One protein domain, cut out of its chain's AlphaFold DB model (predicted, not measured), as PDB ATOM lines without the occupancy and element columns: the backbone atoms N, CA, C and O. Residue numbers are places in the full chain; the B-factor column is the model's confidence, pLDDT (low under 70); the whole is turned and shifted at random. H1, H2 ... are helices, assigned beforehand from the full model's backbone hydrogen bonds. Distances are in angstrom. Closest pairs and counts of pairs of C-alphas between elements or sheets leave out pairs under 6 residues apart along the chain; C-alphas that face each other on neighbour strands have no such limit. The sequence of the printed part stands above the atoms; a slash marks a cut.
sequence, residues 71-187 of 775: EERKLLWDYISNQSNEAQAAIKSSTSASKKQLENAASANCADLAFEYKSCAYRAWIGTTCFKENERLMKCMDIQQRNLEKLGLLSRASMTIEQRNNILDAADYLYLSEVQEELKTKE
ATOM      1  N   GLU A  71     206.277 187.054 136.580       73.50
ATOM      2  CA  GLU A  71     204.904 187.554 136.718       73.50
ATOM      3  C   GLU A  71     204.315 187.221 138.094       73.50
ATOM      4  O   GLU A  71     203.765 188.100 138.757       73.50
ATOM      5  N   GLU A  72     204.533 186.000 138.589       77.19
ATOM      6  CA  GLU A  72     204.159 185.599 139.953       77.19
ATOM      7  C   GLU A  72     204.897 186.427 141.010       77.19
ATOM      8  O   GLU A  72     204.299 186.863 141.994       77.19
ATOM      9  N   ARG A  73     206.189 186.718 140.795       77.31
ATOM     10  CA  ARG A  73     206.953 187.605 141.690       77.31
ATOM     11  C   ARG A  73     206.377 189.014 141.738       77.31
ATOM     12  O   ARG A  73     206.346 189.600 142.818       77.31
ATOM     13  N   LYS A  74     205.924 189.547 140.601       80.88
ATOM     14  CA  LYS A  74     205.286 190.865 140.538       80.88
ATOM     15  C   LYS A  74     203.946 190.865 141.273       80.88
ATOM     16  O   LYS A  74     203.706 191.755 142.078       80.88
ATOM     17  N   LEU A  75     203.134 189.828 141.078       80.38
ATOM     18  CA  LEU A  75     201.843 189.675 141.751       80.38
ATOM     19  C   LEU A  75     201.995 189.544 143.276       80.38
ATOM     20  O   LEU A  75     201.233 190.146 144.033       80.38
ATOM     21  N   LEU A  76     203.023 188.824 143.735       78.38
ATOM     22  CA  LEU A  76     203.378 188.759 145.151       78.38
ATOM     23  C   LEU A  76     203.843 190.125 145.688       78.38
ATOM     24  O   LEU A  76     203.448 190.513 146.784       78.38
ATOM     25  N   TRP A  77     204.653 190.863 144.926       76.50
ATOM     26  CA  TRP A  77     205.116 192.199 145.311       76.50
ATOM     27  C   TRP A  77     203.978 193.216 145.406       76.50
ATOM     28  O   TRP A  77     203.914 193.958 146.386       76.50
ATOM     29  N   ASP A  78     203.063 193.219 144.439       79.38
ATOM     30  CA  ASP A  78     201.883 194.086 144.445       79.38
ATOM     31  C   ASP A  78     200.979 193.748 145.641       79.38
ATOM     32  O   ASP A  78     200.529 194.650 146.347       79.38
ATOM     33  N   TYR A  79     200.796 192.459 145.950       79.25
ATOM     34  CA  TYR A  79     200.054 192.013 147.133       79.25
ATOM     35  C   TYR A  79     200.710 192.467 148.447       79.25
ATOM     36  O   TYR A  79     200.033 193.021 149.314       79.25
ATOM     37  N   ILE A  80     202.031 192.296 148.588       71.94
ATOM     38  CA  ILE A  80     202.790 192.741 149.770       71.94
ATOM     39  C   ILE A  80     202.735 194.264 149.913       71.94
ATOM     40  O   ILE A  80     202.534 194.771 151.017       71.94
ATOM     41  N   SER A  81     202.882 195.005 148.813       73.75
ATOM     42  CA  SER A  81     202.813 196.467 148.823       73.75
ATOM     43  C   SER A  81     201.427 196.952 149.246       73.75
ATOM     44  O   SER A  81     201.320 197.831 150.102       73.75
ATOM     45  N   ASN A  82     200.364 196.339 148.724       77.56
ATOM     46  CA  ASN A  82     198.997 196.727 149.056       77.56
ATOM     47  C   ASN A  82     198.653 196.400 150.519       77.56
ATOM     48  O   ASN A  82     198.131 197.258 151.227       77.56
ATOM     49  N   GLN A  83     199.055 195.222 151.016       71.31
ATOM     50  CA  GLN A  83     198.915 194.857 152.433       71.31
ATOM     51  C   GLN A  83     199.747 195.760 153.355       71.31
ATOM     52  O   GLN A  83     199.278 196.170 154.415       71.31
ATOM     53  N   SER A  84     200.958 196.145 152.943       66.69
ATOM     54  CA  SER A  84     201.782 197.127 153.659       66.69
ATOM     55  C   SER A  84     201.102 198.498 153.720       66.69
ATOM     56  O   SER A  84     201.111 199.145 154.767       66.69
ATOM     57  N   ASN A  85     200.487 198.947 152.627       65.31
ATOM     58  CA  ASN A  85     199.794 200.234 152.570       65.31
ATOM     59  C   ASN A  85     198.500 200.226 153.398       65.31
ATOM     60  O   ASN A  85     198.225 201.202 154.098       65.31
ATOM     61  N   GLU A  86     197.743 199.126 153.390       63.03
ATOM     62  CA  GLU A  86     196.570 198.921 154.251       63.03
ATOM     63  C   GLU A  86     196.964 198.848 155.732       63.03
ATOM     64  O   GLU A  86     196.331 199.495 156.568       63.03
ATOM     65  N   ALA A  87     198.061 198.160 156.064       52.72
ATOM     66  CA  ALA A  87     198.616 198.136 157.414       52.72
ATOM     67  C   ALA A  87     199.093 199.530 157.855       52.72
ATOM     68  O   ALA A  87     198.791 199.962 158.966       52.72
ATOM     69  N   GLN A  88     199.766 200.292 156.987       53.28
ATOM     70  CA  GLN A  88     200.166 201.673 157.279       53.28
ATOM     71  C   GLN A  88     198.966 202.623 157.401       53.28
ATOM     72  O   GLN A  88     199.001 203.544 158.220       53.28
ATOM     73  N   ALA A  89     197.892 202.409 156.639       48.34
ATOM     74  CA  ALA A  89     196.640 203.154 156.774       48.34
ATOM     75  C   ALA A  89     195.911 202.806 158.084       48.34
ATOM     76  O   ALA A  89     195.425 203.706 158.774       48.34
ATOM     77  N   ALA A  90     195.920 201.532 158.490       47.38
ATOM     78  CA  ALA A  90     195.407 201.079 159.780       47.38
ATOM     79  C   ALA A  90     196.224 201.665 160.950       47.38
ATOM     80  O   ALA A  90     195.643 202.198 161.897       47.38
ATOM     81  N   ILE A  91     197.556 201.696 160.838       48.59
ATOM     82  CA  ILE A  91     198.461 202.341 161.805       48.59
ATOM     83  C   ILE A  91     198.179 203.849 161.889       48.59
ATOM     84  O   ILE A  91     198.040 204.385 162.989       48.59
ATOM     85  N   LYS A  92     197.984 204.538 160.758       46.59
ATOM     86  CA  LYS A  92     197.612 205.967 160.735       46.59
ATOM     87  C   LYS A  92     196.214 206.243 161.297       46.59
ATOM     88  O   LYS A  92     195.993 207.335 161.805       46.59
ATOM     89  N   SER A  93     195.294 205.277 161.257       41.59
ATOM     90  CA  SER A  93     193.977 205.376 161.909       41.59
ATOM     91  C   SER A  93     194.013 205.080 163.421       41.59
ATOM     92  O   SER A  93     193.103 205.469 164.153       41.59
ATOM     93  N   SER A  94     195.094 204.456 163.909       42.66
ATOM     94  CA  SER A  94     195.294 204.079 165.318       42.66
ATOM     95  C   SER A  94     195.925 205.169 166.201       42.66
ATOM     96  O   SER A  94     195.994 205.005 167.416       42.66
ATOM     97  N   THR A  95     196.317 206.320 165.647       45.38
ATOM     98  CA  THR A  95     196.920 207.450 166.393       45.38
ATOM     99  C   THR A  95     196.016 208.026 167.489       45.38
ATOM    100  O   THR A  95     196.497 208.549 168.493       45.38
ATOM    101  N   SER A  96     194.693 207.892 167.357       42.09
ATOM    102  CA  SER A  96     193.742 208.270 168.417       42.09
ATOM    103  C   SER A  96     193.706 207.262 169.576       42.09
ATOM    104  O   SER A  96     193.509 207.648 170.729       42.09
ATOM    105  N   ALA A  97     193.955 205.977 169.296       46.50
ATOM    106  CA  ALA A  97     194.116 204.941 170.311       46.50
ATOM    107  C   ALA A  97     195.503 205.014 170.976       46.50
ATOM    108  O   ALA A  97     195.616 204.756 172.173       46.50
ATOM    109  N   SER A  98     196.533 205.433 170.234       60.75
ATOM    110  CA  SER A  98     197.915 205.537 170.712       60.75
ATOM    111  C   SER A  98     198.121 206.719 171.669       60.75
ATOM    112  O   SER A  98     198.735 206.554 172.721       60.75
ATOM    113  N   LYS A  99     197.521 207.887 171.379       63.19
ATOM    114  CA  LYS A  99     197.549 209.038 172.297       63.19
ATOM    115  C   LYS A  99     196.859 208.717 173.622       63.19
ATOM    116  O   LYS A  99     197.388 209.015 174.683       63.19
ATOM    117  N   LYS A 100     195.729 208.006 173.567       66.88
ATOM    118  CA  LYS A 100     195.018 207.552 174.766       66.88
ATOM    119  C   LYS A 100     195.819 206.522 175.576       66.88
ATOM    120  O   LYS A 100     195.731 206.500 176.797       66.88
ATOM    121  N   GLN A 101     196.606 205.669 174.918       69.94
ATOM    122  CA  GLN A 101     197.507 204.730 175.595       69.94
ATOM    123  C   GLN A 101     198.671 205.444 176.292       69.94
ATOM    124  O   GLN A 101     198.987 205.085 177.425       69.94
ATOM    125  N   LEU A 102     199.255 206.467 175.663       73.44
ATOM    126  CA  LEU A 102     200.255 207.335 176.295       73.44
ATOM    127  C   LEU A 102     199.674 208.124 177.466       73.44
ATOM    128  O   LEU A 102     200.283 208.167 178.526       73.44
ATOM    129  N   GLU A 103     198.486 208.706 177.298       77.38
ATOM    130  CA  GLU A 103     197.781 209.428 178.361       77.38
ATOM    131  C   GLU A 103     197.492 208.511 179.556       77.38
ATOM    132  O   GLU A 103     197.753 208.891 180.694       77.38
ATOM    133  N   ASN A 104     197.023 207.282 179.316       76.50
ATOM    134  CA  ASN A 104     196.782 206.310 180.382       76.50
ATOM    135  C   ASN A 104     198.083 205.901 181.096       76.50
ATOM    136  O   ASN A 104     198.103 205.826 182.322       76.50
ATOM    137  N   ALA A 105     199.163 205.660 180.350       74.88
ATOM    138  CA  ALA A 105     200.473 205.313 180.902       74.88
ATOM    139  C   ALA A 105     201.082 206.464 181.723       74.88
ATOM    140  O   ALA A 105     201.506 206.256 182.855       74.88
ATOM    141  N   ALA A 106     201.031 207.693 181.206       79.81
ATOM    142  CA  ALA A 106     201.450 208.886 181.937       79.81
ATOM    143  C   ALA A 106     200.597 209.106 183.197       79.81
ATOM    144  O   ALA A 106     201.131 209.442 184.249       79.81
ATOM    145  N   SER A 107     199.286 208.843 183.123       79.50
ATOM    146  CA  SER A 107     198.397 208.949 184.287       79.50
ATOM    147  C   SER A 107     198.699 207.922 185.374       79.50
ATOM    148  O   SER A 107     198.467 208.208 186.545       79.50
ATOM    149  N   ALA A 108     199.224 206.752 184.995       76.81
ATOM    150  CA  ALA A 108     199.653 205.734 185.942       76.81
ATOM    151  C   ALA A 108     200.926 206.169 186.684       76.81
ATOM    152  O   ALA A 108     200.967 206.049 187.903       76.81
ATOM    153  N   ASN A 109     201.905 206.758 185.986       78.50
ATOM    154  CA  ASN A 109     203.122 207.292 186.615       78.50
ATOM    155  C   ASN A 109     202.834 208.529 187.490       78.50
ATOM    156  O   ASN A 109     203.442 208.707 188.536       78.50
ATOM    157  N   CYS A 110     201.867 209.373 187.113       84.56
ATOM    158  CA  CYS A 110     201.483 210.562 187.889       84.56
ATOM    159  C   CYS A 110     200.381 210.295 188.936       84.56
ATOM    160  O   CYS A 110     199.686 211.234 189.343       84.56
ATOM    161  N   ALA A 111     200.171 209.041 189.351       76.19
ATOM    162  CA  ALA A 111     199.061 208.659 190.226       76.19
ATOM    163  C   ALA A 111     199.083 209.379 191.587       76.19
ATOM    164  O   ALA A 111     198.022 209.790 192.069       76.19
ATOM    165  N   ASP A 112     200.266 209.608 192.158       72.19
ATOM    166  CA  ASP A 112     200.428 210.276 193.455       72.19
ATOM    167  C   ASP A 112     200.015 211.753 193.385       72.19
ATOM    168  O   ASP A 112     199.183 212.219 194.163       72.19
ATOM    169  N   LEU A 113     200.481 212.478 192.363       78.31
ATOM    170  CA  LEU A 113     200.075 213.869 192.115       78.31
ATOM    171  C   LEU A 113     198.588 213.974 191.743       78.31
ATOM    172  O   LEU A 113     197.917 214.954 192.079       78.31
ATOM    173  N   ALA A 114     198.040 212.955 191.076       75.25
ATOM    174  CA  ALA A 114     196.612 212.879 190.791       75.25
ATOM    175  C   ALA A 114     195.791 212.672 192.072       75.25
ATOM    176  O   ALA A 114     194.685 213.211 192.188       75.25
ATOM    177  N   PHE A 115     196.320 211.915 193.034       69.56
ATOM    178  CA  PHE A 115     195.721 211.743 194.353       69.56
ATOM    179  C   PHE A 115     195.788 213.033 195.181       69.56
ATOM    180  O   PHE A 115     194.778 213.411 195.780       69.56
ATOM    181  N   GLU A 116     196.909 213.757 195.158       71.31
ATOM    182  CA  GLU A 116     197.043 215.069 195.811       71.31
ATOM    183  C   GLU A 116     196.044 216.089 195.256       71.31
ATOM    184  O   GLU A 116     195.301 216.718 196.017       71.31
ATOM    185  N   TYR A 117     195.950 216.200 193.926       76.19
ATOM    186  CA  TYR A 117     194.975 217.078 193.280       76.19
ATOM    187  C   TYR A 117     193.536 216.697 193.648       76.19
ATOM    188  O   TYR A 117     192.745 217.570 194.008       76.19
ATOM    189  N   LYS A 118     193.187 215.403 193.621       69.94
ATOM    190  CA  LYS A 118     191.852 214.924 194.025       69.94
ATOM    191  C   LYS A 118     191.556 215.213 195.491       69.94
ATOM    192  O   LYS A 118     190.441 215.613 195.809       69.94
ATOM    193  N   SER A 119     192.540 215.045 196.367       69.31
ATOM    194  CA  SER A 119     192.414 215.330 197.797       69.31
ATOM    195  C   SER A 119     192.198 216.821 198.049       69.31
ATOM    196  O   SER A 119     191.335 217.190 198.847       69.31
ATOM    197  N   CYS A 120     192.908 217.685 197.319       66.50
ATOM    198  CA  CYS A 120     192.672 219.125 197.345       66.50
ATOM    199  C   CYS A 120     191.276 219.472 196.802       66.50
ATOM    200  O   CYS A 120     190.511 220.171 197.466       66.50
ATOM    201  N   ALA A 121     190.909 218.943 195.632       66.12
ATOM    202  CA  ALA A 121     189.632 219.219 194.976       66.12
ATOM    203  C   ALA A 121     188.430 218.728 195.797       66.12
ATOM    204  O   ALA A 121     187.378 219.356 195.779       66.12
ATOM    205  N   TYR A 122     188.588 217.633 196.543       57.34
ATOM    206  CA  TYR A 122     187.566 217.121 197.453       57.34
ATOM    207  C   TYR A 122     187.385 218.014 198.689       57.34
ATOM    208  O   TYR A 122     186.270 218.172 199.180       57.34
ATOM    209  N   ARG A 123     188.470 218.623 199.186       51.19
ATOM    210  CA  ARG A 123     188.449 219.545 200.337       51.19
ATOM    211  C   ARG A 123     188.018 220.969 199.957       51.19
ATOM    212  O   ARG A 123     187.612 221.738 200.824       51.19
ATOM    213  N   ALA A 124     188.095 221.330 198.680       48.50
ATOM    214  CA  ALA A 124     187.780 222.659 198.177       48.50
ATOM    215  C   ALA A 124     186.351 222.751 197.614       48.50
ATOM    216  O   ALA A 124     186.041 222.188 196.570       48.50
ATOM    217  N   TRP A 125     185.484 223.551 198.241       41.81
ATOM    218  CA  TRP A 125     184.138 223.826 197.706       41.81
ATOM    219  C   TRP A 125     184.160 224.732 196.449       41.81
ATOM    220  O   TRP A 125     183.183 224.818 195.711       41.81
ATOM    221  N   ILE A 126     185.290 225.382 196.149       39.91
ATOM    222  CA  ILE A 126     185.474 226.233 194.966       39.91
ATOM    223  C   ILE A 126     186.642 225.669 194.153       39.91
ATOM    224  O   ILE A 126     187.770 225.631 194.635       39.91
ATOM    225  N   GLY A 127     186.395 225.273 192.901       42.62
ATOM    226  CA  GLY A 127     187.382 224.618 192.024       42.62
ATOM    227  C   GLY A 127     188.640 225.436 191.673       42.62
ATOM    228  O   GLY A 127     189.471 224.963 190.908       42.62
ATOM    229  N   THR A 128     188.795 226.648 192.215       50.19
ATOM    230  CA  THR A 128     189.904 227.579 191.953       50.19
ATOM    231  C   THR A 128     191.002 227.572 193.019       50.19
ATOM    232  O   THR A 128     191.936 228.357 192.911       50.19
ATOM    233  N   THR A 129     190.927 226.754 194.073       57.22
ATOM    234  CA  THR A 129     191.964 226.751 195.132       57.22
ATOM    235  C   THR A 129     193.076 225.722 194.920       57.22
ATOM    236  O   THR A 129     194.103 225.829 195.573       57.22
ATOM    237  N   CYS A 130     192.911 224.776 193.988       74.62
ATOM    238  CA  CYS A 130     193.860 223.678 193.736       74.62
ATOM    239  C   CYS A 130     194.683 223.867 192.452       74.62
ATOM    240  O   CYS A 130     195.037 222.898 191.778       74.62
ATOM    241  N   PHE A 131     194.919 225.120 192.043       70.81
ATOM    242  CA  PHE A 131     195.644 225.411 190.802       70.81
ATOM    243  C   PHE A 131     197.085 224.908 190.841       70.81
ATOM    244  O   PHE A 131     197.549 224.404 189.827       70.81
ATOM    245  N   LYS A 132     197.763 224.990 191.992       76.44
ATOM    246  CA  LYS A 132     199.155 224.537 192.130       76.44
ATOM    247  C   LYS A 132     199.263 223.019 191.973       76.44
ATOM    248  O   LYS A 132     200.138 222.533 191.266       76.44
ATOM    249  N   GLU A 133     198.360 222.274 192.599       79.94
ATOM    250  CA  GLU A 133     198.295 220.813 192.530       79.94
ATOM    251  C   GLU A 133     197.896 220.355 191.121       79.94
ATOM    252  O   GLU A 133     198.488 219.424 190.580       79.94
ATOM    253  N   ASN A 134     196.956 221.060 190.484       79.38
ATOM    254  CA  ASN A 134     196.583 220.805 189.094       79.38
ATOM    255  C   ASN A 134     197.732 221.105 188.120       79.38
ATOM    256  O   ASN A 134     197.973 220.339 187.195       79.38
ATOM    257  N   GLU A 135     198.458 222.205 188.320       81.88
ATOM    258  CA  GLU A 135     199.607 222.583 187.492       81.88
ATOM    259  C   GLU A 135     200.741 221.559 187.619       81.88
ATOM    260  O   GLU A 135     201.309 221.148 186.610       81.88
ATOM    261  N   ARG A 136     201.017 221.071 188.836       79.75
ATOM    262  CA  ARG A 136     201.979 219.980 189.073       79.75
ATOM    263  C   ARG A 136     201.559 218.684 188.389       79.75
ATOM    264  O   ARG A 136     202.392 218.048 187.748       79.75
ATOM    265  N   LEU A 137     200.281 218.318 188.482       83.75
ATOM    266  CA  LEU A 137     199.743 217.137 187.811       83.75
ATOM    267  C   LEU A 137     199.861 217.251 186.287       83.75
ATOM    268  O   LEU A 137     200.373 216.337 185.647       83.75
ATOM    269  N   MET A 138     199.439 218.376 185.705       82.62
ATOM    270  CA  MET A 138     199.540 218.605 184.260       82.62
ATOM    271  C   MET A 138     200.998 218.605 183.793       82.62
ATOM    272  O   MET A 138     201.317 217.976 182.788       82.62
ATOM    273  N   LYS A 139     201.903 219.218 184.564       84.75
ATOM    274  CA  LYS A 139     203.340 219.205 184.272       84.75
ATOM    275  C   LYS A 139     203.922 217.787 184.308       84.75
ATOM    276  O   LYS A 139     204.679 217.428 183.409       84.75
ATOM    277  N   CYS A 140     203.554 216.979 185.304       84.88
ATOM    278  CA  CYS A 140     203.945 215.569 185.362       84.88
ATOM    279  C   CYS A 140     203.436 214.809 184.131       84.88
ATOM    280  O   CYS A 140     204.222 214.148 183.456       84.88
ATOM    281  N   MET A 141     202.156 214.966 183.785       84.88
ATOM    282  CA  MET A 141     201.543 214.301 182.630       84.88
ATOM    283  C   MET A 141     202.253 214.654 181.318       84.88
ATOM    284  O   MET A 141     202.547 213.759 180.526       84.88
ATOM    285  N   ASP A 142     202.581 215.929 181.109       84.88
ATOM    286  CA  ASP A 142     203.264 216.402 179.901       84.88
ATOM    287  C   ASP A 142     204.717 215.902 179.813       84.88
ATOM    288  O   ASP A 142     205.203 215.561 178.731       84.88
ATOM    289  N   ILE A 143     205.444 215.839 180.936       83.31
ATOM    290  CA  ILE A 143     206.811 215.291 180.968       83.31
ATOM    291  C   ILE A 143     206.788 213.775 180.740       83.31
ATOM    292  O   ILE A 143     207.535 213.268 179.901       83.31
ATOM    293  N   GLN A 144     205.895 213.059 181.420       83.19
ATOM    294  CA  GLN A 144     205.775 211.607 181.309       83.19
ATOM    295  C   GLN A 144     205.349 211.186 179.898       83.19
ATOM    296  O   GLN A 144     205.940 210.263 179.344       83.19
ATOM    297  N   GLN A 145     204.415 211.894 179.252       84.38
ATOM    298  CA  GLN A 145     204.066 211.625 177.849       84.38
ATOM    299  C   GLN A 145     205.277 211.774 176.921       84.38
ATOM    300  O   GLN A 145     205.545 210.875 176.124       84.38
ATOM    301  N   ARG A 146     206.064 212.849 177.075       82.88
ATOM    302  CA  ARG A 146     207.288 213.057 176.282       82.88
ATOM    303  C   ARG A 146     208.333 211.967 176.534       82.88
ATOM    304  O   ARG A 146     208.971 211.511 175.587       82.88
ATOM    305  N   ASN A 147     208.521 211.537 177.781       82.81
ATOM    306  CA  ASN A 147     209.497 210.497 178.121       82.81
ATOM    307  C   ASN A 147     209.053 209.112 177.629       82.81
ATOM    308  O   ASN A 147     209.864 208.377 177.068       82.81
ATOM    309  N   LEU A 148     207.763 208.786 177.726       81.25
ATOM    310  CA  LEU A 148     207.192 207.538 177.205       81.25
ATOM    311  C   LEU A 148     207.216 207.472 175.670       81.25
ATOM    312  O   LEU A 148     207.450 206.402 175.099       81.25
ATOM    313  N   GLU A 149     207.023 208.607 174.994       81.50
ATOM    314  CA  GLU A 149     207.221 208.724 173.545       81.50
ATOM    315  C   GLU A 149     208.686 208.493 173.158       81.50
ATOM    316  O   GLU A 149     208.959 207.677 172.275       81.50
ATOM    317  N   LYS A 150     209.633 209.135 173.857       79.31
ATOM    318  CA  LYS A 150     211.082 208.957 173.633       79.31
ATOM    319  C   LYS A 150     211.545 207.518 173.864       79.31
ATOM    320  O   LYS A 150     212.374 207.018 173.111       79.31
ATOM    321  N   LEU A 151     211.008 206.852 174.885       76.25
ATOM    322  CA  LEU A 151     211.328 205.459 175.213       76.25
ATOM    323  C   LEU A 151     210.615 204.447 174.297       76.25
ATOM    324  O   LEU A 151     210.856 203.243 174.388       76.25
ATOM    325  N   GLY A 152     209.775 204.922 173.371       72.00
ATOM    326  CA  GLY A 152     209.214 204.109 172.301       72.00
ATOM    327  C   GLY A 152     208.034 203.235 172.722       72.00
ATOM    328  O   GLY A 152     207.809 202.205 172.081       72.00
ATOM    329  N   LEU A 153     207.250 203.645 173.732       71.56
ATOM    330  CA  LEU A 153     206.080 202.897 174.230       71.56
ATOM    331  C   LEU A 153     205.094 202.515 173.105       71.56
ATOM    332  O   LEU A 153     204.504 201.438 173.129       71.56
ATOM    333  N   LEU A 154     204.942 203.388 172.102       67.75
ATOM    334  CA  LEU A 154     204.075 203.179 170.935       67.75
ATOM    335  C   LEU A 154     204.794 202.621 169.700       67.75
ATOM    336  O   LEU A 154     204.147 202.270 168.718       67.75
ATOM    337  N   SER A 155     206.126 202.562 169.720       61.97
ATOM    338  CA  SER A 155     206.931 202.174 168.551       61.97
ATOM    339  C   SER A 155     207.079 200.655 168.408       61.97
ATOM    340  O   SER A 155     207.621 200.180 167.412       61.97
ATOM    341  N   ARG A 156     206.608 199.874 169.392       58.44
ATOM    342  CA  ARG A 156     206.723 198.409 169.424       58.44
ATOM    343  C   ARG A 156     205.337 197.767 169.343       58.44
ATOM    344  O   ARG A 156     204.553 197.855 170.281       58.44
ATOM    345  N   ALA A 157     205.047 197.106 168.218       49.81
ATOM    346  CA  ALA A 157     203.736 196.518 167.912       49.81
ATOM    347  C   ALA A 157     203.317 195.365 168.852       49.81
ATOM    348  O   ALA A 157     202.129 195.091 169.000       49.81
ATOM    349  N   SER A 158     204.273 194.711 169.518       54.69
ATOM    350  CA  SER A 158     204.027 193.662 170.511       54.69
ATOM    351  C   SER A 158     205.059 193.765 171.628       54.69
ATOM    352  O   SER A 158     206.229 193.441 171.431       54.69
ATOM    353  N   MET A 159     204.636 194.237 172.796       63.06
ATOM    354  CA  MET A 159     205.495 194.374 173.968       63.06
ATOM    355  C   MET A 159     204.959 193.493 175.092       63.06
ATOM    356  O   MET A 159     203.749 193.481 175.340       63.06
ATOM    357  N   THR A 160     205.840 192.742 175.754       67.75
ATOM    358  CA  THR A 160     205.449 191.968 176.940       67.75
ATOM    359  C   THR A 160     205.085 192.914 178.087       67.75
ATOM    360  O   THR A 160     205.493 194.076 178.105       67.75
ATOM    361  N   ILE A 161     204.304 192.428 179.055       65.31
ATOM    362  CA  ILE A 161     203.912 193.220 180.235       65.31
ATOM    363  C   ILE A 161     205.158 193.724 180.983       65.31
ATOM    364  O   ILE A 161     205.214 194.882 181.377       65.31
ATOM    365  N   GLU A 162     206.188 192.889 181.088       63.31
ATOM    366  CA  GLU A 162     207.459 193.228 181.732       63.31
ATOM    367  C   GLU A 162     208.224 194.330 180.986       63.31
ATOM    368  O   GLU A 162     208.641 195.318 181.580       63.31
ATOM    369  N   GLN A 163     208.328 194.233 179.657       67.44
ATOM    370  CA  GLN A 163     208.952 195.281 178.846       67.44
ATOM    371  C   GLN A 163     208.181 196.603 178.920       67.44
ATOM    372  O   GLN A 163     208.792 197.669 178.882       67.44
ATOM    373  N   ARG A 164     206.850 196.541 179.048       71.88
ATOM    374  CA  ARG A 164     206.018 197.726 179.264       71.88
ATOM    375  C   ARG A 164     206.327 198.384 180.603       71.88
ATOM    376  O   ARG A 164     206.507 199.596 180.625       71.88
ATOM    377  N   ASN A 165     206.406 197.603 181.675       73.56
ATOM    378  CA  ASN A 165     206.691 198.118 183.012       73.56
ATOM    379  C   ASN A 165     208.097 198.724 183.088       73.56
ATOM    380  O   ASN A 165     208.237 199.847 183.549       73.56
ATOM    381  N   ASN A 166     209.099 198.086 182.477       74.12
ATOM    382  CA  ASN A 166     210.457 198.639 182.419       74.12
ATOM    383  C   ASN A 166     210.519 200.008 181.714       74.12
ATOM    384  O   ASN A 166     211.326 200.859 182.077       74.12
ATOM    385  N   ILE A 167     209.676 200.237 180.697       76.69
ATOM    386  CA  ILE A 167     209.569 201.547 180.034       76.69
ATOM    387  C   ILE A 167     208.863 202.573 180.930       76.69
ATOM    388  O   ILE A 167     209.261 203.737 180.929       76.69
ATOM    389  N   LEU A 168     207.838 202.165 181.685       76.62
ATOM    390  CA  LEU A 168     207.149 203.036 182.644       76.62
ATOM    391  C   LEU A 168     208.098 203.485 183.762       76.62
ATOM    392  O   LEU A 168     208.179 204.684 184.026       76.62
ATOM    393  N   ASP A 169     208.869 202.555 184.322       74.69
ATOM    394  CA  ASP A 169     209.843 202.822 185.386       74.69
ATOM    395  C   ASP A 169     210.988 203.716 184.884       74.69
ATOM    396  O   ASP A 169     211.398 204.668 185.548       74.69
ATOM    397  N   ALA A 170     211.476 203.465 183.663       76.19
ATOM    398  CA  ALA A 170     212.495 204.308 183.042       76.19
ATOM    399  C   ALA A 170     211.984 205.732 182.756       76.19
ATOM    400  O   ALA A 170     212.741 206.695 182.895       76.19
ATOM    401  N   ALA A 171     210.713 205.887 182.370       78.62
ATOM    402  CA  ALA A 171     210.107 207.203 182.166       78.62
ATOM    403  C   ALA A 171     209.985 207.984 183.482       78.62
ATOM    404  O   ALA A 171     210.237 209.193 183.498       78.62
ATOM    405  N   ASP A 172     209.662 207.286 184.571       80.44
ATOM    406  CA  ASP A 172     209.553 207.878 185.899       80.44
ATOM    407  C   ASP A 172     210.911 208.301 186.469       80.44
ATOM    408  O   ASP A 172     211.072 209.426 186.947       80.44
ATOM    409  N   TYR A 173     211.944 207.477 186.280       78.56
ATOM    410  CA  TYR A 173     213.317 207.848 186.623       78.56
ATOM    411  C   TYR A 173     213.784 209.114 185.882       78.56
ATOM    412  O   TYR A 173     214.386 210.009 186.481       78.56
ATOM    413  N   LEU A 174     213.465 209.228 184.586       80.19
ATOM    414  CA  LEU A 174     213.772 210.426 183.800       80.19
ATOM    415  C   LEU A 174     213.028 211.659 184.327       80.19
ATOM    416  O   LEU A 174     213.632 212.726 184.438       80.19
ATOM    417  N   TYR A 175     211.756 211.516 184.702       85.19
ATOM    418  CA  TYR A 175     210.988 212.596 185.321       85.19
ATOM    419  C   TYR A 175     211.621 213.068 186.639       85.19
ATOM    420  O   TYR A 175     211.840 214.269 186.810       85.19
ATOM    421  N   LEU A 176     211.988 212.148 187.536       80.75
ATOM    422  CA  LEU A 176     212.634 212.491 188.808       80.75
ATOM    423  C   LEU A 176     213.975 213.204 188.600       80.75
ATOM    424  O   LEU A 176     214.273 214.167 189.308       80.75
ATOM    425  N   SER A 177     214.752 212.785 187.596       79.75
ATOM    426  CA  SER A 177     216.008 213.455 187.246       79.75
ATOM    427  C   SER A 177     215.790 214.896 186.757       79.75
ATOM    428  O   SER A 177     216.493 215.804 187.202       79.75
ATOM    429  N   GLU A 178     214.765 215.136 185.928       83.19
ATOM    430  CA  GLU A 178     214.413 216.465 185.404       83.19
ATOM    431  C   GLU A 178     213.913 217.391 186.528       83.19
ATOM    432  O   GLU A 178     214.338 218.544 186.629       83.19
ATOM    433  N   VAL A 179     213.090 216.873 187.446       80.12
ATOM    434  CA  VAL A 179     212.631 217.621 188.631       80.12
ATOM    435  C   VAL A 179     213.798 217.969 189.561       80.12
ATOM    436  O   VAL A 179     213.851 219.077 190.100       80.12
ATOM    437  N   GLN A 180     214.760 217.061 189.737       77.50
ATOM    438  CA  GLN A 180     215.923 217.302 190.591       77.50
ATOM    439  C   GLN A 180     216.873 218.359 190.002       77.50
ATOM    440  O   GLN A 180     217.429 219.164 190.754       77.50
ATOM    441  N   GLU A 181     217.039 218.415 188.678       79.50
ATOM    442  CA  GLU A 181     217.791 219.494 188.018       79.50
ATOM    443  C   GLU A 181     217.077 220.852 188.109       79.50
ATOM    444  O   GLU A 181     217.721 221.882 188.342       79.50
ATOM    445  N   GLU A 182     215.744 220.880 188.012       75.25
ATOM    446  CA  GLU A 182     214.956 222.099 188.244       75.25
ATOM    447  C   GLU A 182     215.071 222.620 189.687       75.25
ATOM    448  O   GLU A 182     215.049 223.832 189.918       75.25
ATOM    449  N   LEU A 183     215.194 221.725 190.671       69.62
ATOM    450  CA  LEU A 183     215.406 222.101 192.071       69.62
ATOM    451  C   LEU A 183     216.815 222.660 192.290       69.62
ATOM    452  O   LEU A 183     216.951 223.736 192.868       69.62
ATOM    453  N   LYS A 184     217.846 222.012 191.735       71.62
ATOM    454  CA  LYS A 184     219.237 222.497 191.803       71.62
ATOM    455  C   LYS A 184     219.416 223.861 191.130       71.62
ATOM    456  O   LYS A 184     220.124 224.725 191.642       71.62
ATOM    457  N   THR A 185     218.756 224.090 189.994       64.88
ATOM    458  CA  THR A 185     218.810 225.387 189.296       64.88
ATOM    459  C   THR A 185     218.057 226.492 190.044       64.88
ATOM    460  O   THR A 185     218.486 227.648 189.995       64.88
ATOM    461  N   LYS A 186     216.995 226.164 190.792       58.88
ATOM    462  CA  LYS A 186     216.324 227.107 191.705       58.88
ATOM    463  C   LYS A 186     217.163 227.412 192.947       58.88
ATOM    464  O   LYS A 186     217.308 228.581 193.284       58.88
ATOM    465  N   GLU A 187     217.804 226.411 193.546       50.81
ATOM    466  CA  GLU A 187     218.728 226.608 194.675       50.81
ATOM    467  C   GLU A 187     219.952 227.454 194.286       50.81
ATOM    468  O   GLU A 187     220.379 228.304 195.063       50.81
TER     469      GLU A 187
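What this domain is: This is residues 71 to 187 of the 775 residues of an uncharacterized protein of Batrachochytrium dendrobatidis (strain JEL423) (UniProt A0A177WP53). H5, the longest helix, and H2 cross H4 in a small body; H3 and H4 form a hairpin, and residues 71 to 90 of H1 stick out. The 117 printed residues, all helix by class, include five named helices, H1 to H5. The whole is only just extended, close to loose: radius of gyration of the C-alphas 20.5 A, spans 72 by 34 by 25 A.

How they stand to each other: H5, residues 161 to 187, touches part of H4, residues 131 to 150, at a steep tilt of 54 degrees; the closest C-alphas, of Ala 171 and Asn 147, are 5.3 A apart. H2, residues 95 to 109, touches part of H4 at a steep 60 degrees. H3, residues 111 to 123, touches part of H4 at a shallow 20 degrees. Every helix O i to N i+4 pair is within hydrogen-bond range except in H2, 10 of 11.

Where its parts are: H1, residues 71 to 93, begins at C-alpha (204.904, 187.554, 136.718); H5, 39.3 A long, ends at (218.728, 226.608, 194.675).

The domain as a whole: The printed part has no cut; its mean pLDDT is 70.0.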